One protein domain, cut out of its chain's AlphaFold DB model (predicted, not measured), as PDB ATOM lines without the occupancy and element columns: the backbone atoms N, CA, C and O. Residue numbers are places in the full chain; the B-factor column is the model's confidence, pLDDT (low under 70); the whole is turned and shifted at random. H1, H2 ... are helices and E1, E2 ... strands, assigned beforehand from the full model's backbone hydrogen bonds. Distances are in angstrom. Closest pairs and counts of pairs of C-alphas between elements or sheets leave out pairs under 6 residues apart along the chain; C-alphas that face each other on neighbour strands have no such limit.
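AT A GLANCE: This is residues 2 to 20 and 38 to 67 of the 67 residues of an uncharacterized protein of Clostridium ljungdahlii (strain ATCC 55383 / DSM 13528 / PETC) (UniProt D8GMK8). A small twisted sheet of three strands has two short helices held away from it, H1 past the end of E1 and H2 past the end of E3. The 49 printed residues include, in order, E1 H1 E2 E3 H2, a mixed class; the sheet is antiparallel, E1 - E2 - E3. The whole is loose, radius of gyration of the C-alphas 13.7 A, spanning 35 by 25 by 18 A.

IN THESE COORDINATES: Find C-alpha 6 at (221.380, 136.301, 291.884), where E1, residues 6 to 8, begins. Next come H1, residues 11 to 16, E2, residues 38 to 44, 16.5 A long, and E3, residues 49 to 54, 15.4 A. H2, residues 59 to 66, 10.8 A, ends at C-alpha 66 (243.663, 140.698, 285.380).

HOW THE PARTS SIT: Look across E1 and E2, antiparallel: N 7 and O 38 are within hydrogen-bond range, 2.9 A. In the hairpin E2 and E3, N 39 and O 53 are too, 2.8 A. Neither helix is on the sheet. Each O i to N i+4 pair is within range in H1, 3 of 4 in H2.

THE WHOLE: Residues 21 to 37 are cut out, C-alphas 20 and 38 being 17.4 A apart. No printed link is long; no printed residue is under 70 in pLDDT.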
ATOM      1  N   LYS A   2     217.356 128.962 290.824       95.56
ATOM      2  CA  LYS A   2     217.412 128.865 289.355       95.56
ATOM      3  C   LYS A   2     218.801 129.294 288.857       95.56
ATOM      4  O   LYS A   2     219.176 130.428 289.168       95.56
ATOM      5  N   PRO A   3     219.548 128.443 288.123       96.19
ATOM      6  CA  PRO A   3     220.862 128.814 287.600       96.19
ATOM      7  C   PRO A   3     220.777 130.088 286.758       96.19
ATOM      8  O   PRO A   3     219.792 130.293 286.043       96.19
ATOM      9  N   GLY A   4     221.782 130.954 286.868       95.75
ATOM     10  CA  GLY A   4     221.805 132.244 286.176       95.75
ATOM     11  C   GLY A   4     221.212 133.421 286.962       95.75
ATOM     12  O   GLY A   4     221.350 134.561 286.527       95.75
ATOM     13  N   ASN A   5     220.578 133.179 288.114       97.19
ATOM     14  CA  ASN A   5     220.012 134.238 288.955       97.19
ATOM     15  C   ASN A   5     220.942 134.624 290.119       97.19
ATOM     16  O   ASN A   5     221.809 133.852 290.538       97.19
ATOM     17  N   PHE A   6     220.704 135.811 290.684       95.44
ATOM     18  CA  PHE A   6     221.380 136.301 291.884       95.44
ATOM     19  C   PHE A   6     220.591 135.989 293.156       95.44
ATOM     20  O   PHE A   6     219.360 136.059 293.174       95.44
ATOM     21  N   TYR A   7     221.323 135.685 294.223       94.81
ATOM     22  CA  TYR A   7     220.794 135.350 295.540       94.81
ATOM     23  C   TYR A   7     221.650 135.979 296.642       94.81
ATOM     24  O   TYR A   7     222.817 136.305 296.422       94.81
ATOM     25  N   PHE A   8     221.077 136.116 297.837       92.81
ATOM     26  CA  PHE A   8     221.799 136.487 299.053       92.81
ATOM     27  C   PHE A   8     221.912 135.268 299.964       92.81
ATOM     28  O   PHE A   8     220.940 134.525 300.133       92.81
ATOM     29  N   LEU A   9     223.094 135.060 300.544       92.38
ATOM     30  CA  LEU A   9     223.286 134.057 301.586       92.38
ATOM     31  C   LEU A   9     222.831 134.632 302.927       92.38
ATOM     32  O   LEU A   9     222.975 135.826 303.179       92.38
ATOM     33  N   ARG A  10     222.269 133.790 303.795       91.81
ATOM     34  CA  ARG A  10     221.920 134.198 305.164       91.81
ATOM     35  C   ARG A  10     223.187 134.316 306.004       91.81
ATOM     36  O   ARG A  10     224.153 133.600 305.761       91.81
ATOM     37  N   ASN A  11     223.154 135.169 307.023       89.69
ATOM     38  CA  ASN A  11     224.290 135.333 307.933       89.69
ATOM     39  C   ASN A  11     224.640 134.039 308.684       89.69
ATOM     40  O   ASN A  11     225.819 133.802 308.923       89.69
ATOM     41  N   ASP A  12     223.649 133.186 308.963       94.31
ATOM     42  CA  ASP A  12     223.835 131.888 309.626       94.31
ATOM     43  C   ASP A  12     224.844 130.999 308.884       94.31
ATOM     44  O   ASP A  12     225.675 130.362 309.516       94.31
ATOM     45  N   TYR A  13     224.882 131.053 307.546       93.50
ATOM     46  CA  TYR A  13     225.874 130.319 306.754       93.50
ATOM     47  C   TYR A  13     227.313 130.697 307.140       93.50
ATOM     48  O   TYR A  13     228.166 129.835 307.297       93.50
ATOM     49  N   PHE A  14     227.599 131.983 307.341       91.31
ATOM     50  CA  PHE A  14     228.945 132.430 307.717       91.31
ATOM     51  C   PHE A  14     229.266 132.180 309.195       91.31
ATOM     52  O   PHE A  14     230.437 132.161 309.565       91.31
ATOM     53  N   ALA A  15     228.244 132.012 310.040       92.38
ATOM     54  CA  ALA A  15     228.428 131.592 311.425       92.38
ATOM     55  C   ALA A  15     228.755 130.092 311.509       92.38
ATOM     56  O   ALA A  15     229.661 129.711 312.247       92.38
ATOM     57  N   ASP A  16     228.063 129.272 310.714       96.31
ATOM     58  CA  ASP A  16     228.265 127.822 310.638       96.31
ATOM     59  C   ASP A  16     229.585 127.455 309.936       96.31
ATOM     60  O   ASP A  16     230.230 126.466 310.289       96.31
ATOM     61  N   PHE A  17     230.016 128.275 308.971       93.56
ATOM     62  CA  PHE A  17     231.265 128.113 308.220       93.56
ATOM     63  C   PHE A  17     232.190 129.336 308.410       93.56
ATOM     64  O   PHE A  17     232.316 130.159 307.498       93.56
ATOM     65  N   PRO A  18     232.841 129.485 309.583       91.38
ATOM     66  CA  PRO A  18     233.667 130.647 309.909       91.38
ATOM     67  C   PRO A  18     235.050 130.561 309.240       91.38
ATOM     68  O   PRO A  18     236.060 130.285 309.887       91.38
ATOM     69  N   ASP A  19     235.092 130.790 307.931       93.56
ATOM     70  CA  ASP A  19     236.313 130.824 307.118       93.56
ATOM     71  C   ASP A  19     236.641 132.277 306.729       93.56
ATOM     72  O   ASP A  19     235.809 133.001 306.174       93.56
ATOM     73  N   ASP A  20     237.863 132.717 307.033       88.44
ATOM     74  CA  ASP A  20     238.341 134.088 306.822       88.44
ATOM     75  C   ASP A  20     238.553 134.447 305.342       88.44
ATOM     76  O   ASP A  20     238.652 135.628 304.987       88.44
ATOM     77  N   CYS A  38     225.273 137.005 295.243       94.50
ATOM     78  CA  CYS A  38     225.969 135.825 294.773       94.50
ATOM     79  C   CYS A  38     225.250 135.282 293.539       94.50
ATOM     80  O   CYS A  38     224.033 135.085 293.552       94.50
ATOM     81  N   PHE A  39     225.992 135.052 292.463       96.88
ATOM     82  CA  PHE A  39     225.472 134.432 291.252       96.88
ATOM     83  C   PHE A  39     225.411 132.923 291.437       96.88
ATOM     84  O   PHE A  39     226.422 132.297 291.750       96.88
ATOM     85  N   TYR A  40     224.244 132.331 291.226       97.62
ATOM     86  CA  TYR A  40     224.111 130.884 291.250       97.62
ATOM     87  C   TYR A  40     224.505 130.297 289.891       97.62
ATOM     88  O   TYR A  40     223.783 130.460 288.904       97.62
ATOM     89  N   ALA A  41     225.655 129.621 289.856       97.75
ATOM     90  CA  ALA A  41     226.246 129.102 288.630       97.75
ATOM     91  C   ALA A  41     225.585 127.788 288.193       97.75
ATOM     92  O   ALA A  41     225.013 127.723 287.108       97.75
ATOM     93  N   PHE A  42     225.634 126.758 289.040       97.50
ATOM     94  CA  PHE A  42     225.065 125.439 288.755       97.50
ATOM     95  C   PHE A  42     224.896 124.610 290.032       97.50
ATOM     96  O   PHE A  42     225.524 124.884 291.059       97.50
ATOM     97  N   TYR A  43     224.033 123.598 289.956       97.88
ATOM     98  CA  TYR A  43     223.952 122.532 290.949       97.88
ATOM     99  C   TYR A  43     224.903 121.410 290.547       97.88
ATOM    100  O   TYR A  43     224.962 121.055 289.371       97.88
ATOM    101  N   ASP A  44     225.638 120.876 291.511       97.75
ATOM    102  CA  ASP A  44     226.492 119.713 291.325       97.75
ATOM    103  C   ASP A  44     225.806 118.480 291.918       97.75
ATOM    104  O   ASP A  44     225.748 118.319 293.138       97.75
ATOM    105  N   ASP A  45     225.300 117.602 291.050       97.50
ATOM    106  CA  ASP A  45     224.618 116.371 291.459       97.50
ATOM    107  C   ASP A  45     225.535 115.414 292.240       97.50
ATOM    108  O   ASP A  45     225.051 114.645 293.070       97.50
ATOM    109  N   SER A  46     226.856 115.464 292.019       97.94
ATOM    110  CA  SER A  46     227.803 114.541 292.663       97.94
ATOM    111  C   SER A  46     228.025 114.851 294.144       97.94
ATOM    112  O   SER A  46     228.179 113.940 294.955       97.94
ATOM    113  N   THR A  47     227.998 116.136 294.505       97.81
ATOM    114  CA  THR A  47     228.173 116.616 295.884       97.81
ATOM    115  C   THR A  47     226.869 117.087 296.521       97.81
ATOM    116  O   THR A  47     226.820 117.327 297.725       97.81
ATOM    117  N   SER A  48     225.798 117.198 295.729       97.44
ATOM    118  CA  SER A  48     224.526 117.816 296.115       97.44
ATOM    119  C   SER A  48     224.667 119.267 296.597       97.44
ATOM    120  O   SER A  48     223.931 119.725 297.474       97.44
ATOM    121  N   LEU A  49     225.623 120.005 296.021       96.69
ATOM    122  CA  LEU A  49     225.912 121.394 296.380       96.69
ATOM    123  C   LEU A  49     225.432 122.379 295.315       96.69
ATOM    124  O   LEU A  49     225.507 122.144 294.109       96.69
ATOM    125  N   TYR A  50     224.992 123.546 295.782       97.12
ATOM    126  CA  TYR A  50     224.784 124.717 294.938       97.12
ATOM    127  C   TYR A  50     226.080 125.521 294.878       97.12
ATOM    128  O   TYR A  50     226.567 125.981 295.910       97.12
ATOM    129  N   TRP A  51     226.614 125.746 293.679       96.94
ATOM    130  CA  TRP A  51     227.809 126.563 293.497       96.94
ATOM    131  C   TRP A  51     227.435 128.022 293.252       96.94
ATOM    132  O   TRP A  51     226.782 128.364 292.259       96.94
ATOM    133  N   LEU A  52     227.852 128.891 294.173       96.69
ATOM    134  CA  LEU A  52     227.623 130.329 294.105       96.69
ATOM    135  C   LEU A  52     228.936 131.094 293.923       96.69
ATOM    136  O   LEU A  52     229.950 130.765 294.532       96.69
ATOM    137  N   ILE A  53     228.890 132.161 293.126       96.06
ATOM    138  CA  ILE A  53     230.013 133.076 292.911       96.06
ATOM    139  C   ILE A  53     229.669 134.422 293.566       96.06
ATOM    140  O   ILE A  53     228.750 135.095 293.092       96.06
ATOM    141  N   PRO A  54     230.358 134.836 294.641       93.62
ATOM    142  CA  PRO A  54     230.174 136.156 295.244       93.62
ATOM    143  C   PRO A  54     230.751 137.271 294.362       93.62
ATOM    144  O   PRO A  54     231.825 137.134 293.780       93.62
ATOM    145  N   PHE A  55     230.055 138.408 294.304       89.75
ATOM    146  CA  PHE A  55     230.473 139.576 293.524       89.75
ATOM    147  C   PHE A  55     230.951 140.716 294.423       89.75
ATOM    148  O   PHE A  55     230.580 140.832 295.594       89.75
ATOM    149  N   SER A  56     231.774 141.597 293.859       87.25
ATOM    150  CA  SER A  56     232.202 142.835 294.504       87.25
ATOM    151  C   SER A  56     232.172 143.983 293.504       87.25
ATOM    152  O   SER A  56     232.538 143.831 292.340       87.25
ATOM    153  N   SER A  57     231.768 145.154 293.992       86.81
ATOM    154  CA  SER A  57     231.722 146.411 293.243       86.81
ATOM    155  C   SER A  57     233.110 147.028 293.000       86.81
ATOM    156  O   SER A  57     233.230 148.027 292.294       86.81
ATOM    157  N   ARG A  58     234.184 146.450 293.564       89.62
ATOM    158  CA  ARG A  58     235.558 146.987 293.529       89.62
ATOM    159  C   ARG A  58     236.244 146.761 292.174       89.62
ATOM    160  O   ARG A  58     237.319 146.169 292.108       89.62
ATOM    161  N   VAL A  59     235.641 147.256 291.092       91.75
ATOM    162  CA  VAL A  59     236.071 147.041 289.698       91.75
ATOM    163  C   VAL A  59     237.551 147.371 289.486       91.75
ATOM    164  O   VAL A  59     238.264 146.555 288.911       91.75
ATOM    165  N   SER A  60     238.042 148.512 289.984       94.81
ATOM    166  CA  SER A  60     239.447 148.917 289.798       94.81
ATOM    167  C   SER A  60     240.441 147.902 290.374       94.81
ATOM    168  O   SER A  60     241.427 147.592 289.718       94.81
ATOM    169  N   LYS A  61     240.143 147.326 291.552       93.19
ATOM    170  CA  LYS A  61     240.965 146.274 292.176       93.19
ATOM    171  C   LYS A  61     241.031 145.026 291.294       93.19
ATOM    172  O   LYS A  61     242.085 144.422 291.168       93.19
ATOM    173  N   PHE A  62     239.901 144.598 290.735       93.06
ATOM    174  CA  PHE A  62     239.866 143.369 289.938       93.06
ATOM    175  C   PHE A  62     240.432 143.562 288.530       93.06
ATOM    176  O   PHE A  62     241.036 142.632 288.002       93.06
ATOM    177  N   LYS A  63     240.312 144.761 287.943       95.56
ATOM    178  CA  LYS A  63     241.002 145.097 286.689       95.56
ATOM    179  C   LYS A  63     242.520 145.001 286.843       95.56
ATOM    180  O   LYS A  63     243.138 144.300 286.058       95.56
ATOM    181  N   SER A  64     243.085 145.569 287.914       95.94
ATOM    182  CA  SER A  64     244.535 145.527 288.169       95.94
ATOM    183  C   SER A  64     245.101 144.141 288.511       95.94
ATOM    184  O   SER A  64     246.302 144.017 288.691       95.94
ATOM    185  N   ILE A  65     244.256 143.128 288.729       94.44
ATOM    186  CA  ILE A  65     244.690 141.733 288.935       94.44
ATOM    187  C   ILE A  65     244.701 140.969 287.606       94.44
ATOM    188  O   ILE A  65     245.451 140.010 287.446       94.44
ATOM    189  N   LYS A  66     243.814 141.348 286.681       88.25
ATOM    190  CA  LYS A  66     243.663 140.698 285.380       88.25
ATOM    191  C   LYS A  66     244.694 141.200 284.365       88.25
ATOM    192  O   LYS A  66     245.133 140.411 283.532       88.25
ATOM    193  N   GLU A  67     244.955 142.504 284.385       71.38
ATOM    194  CA  GLU A  67     245.920 143.211 283.529       71.38
ATOM    195  C   GLU A  67     247.323 143.159 284.135       71.38
ATOM    196  O   GLU A  67     248.271 142.918 283.357       71.38
TER     197      GLU A  67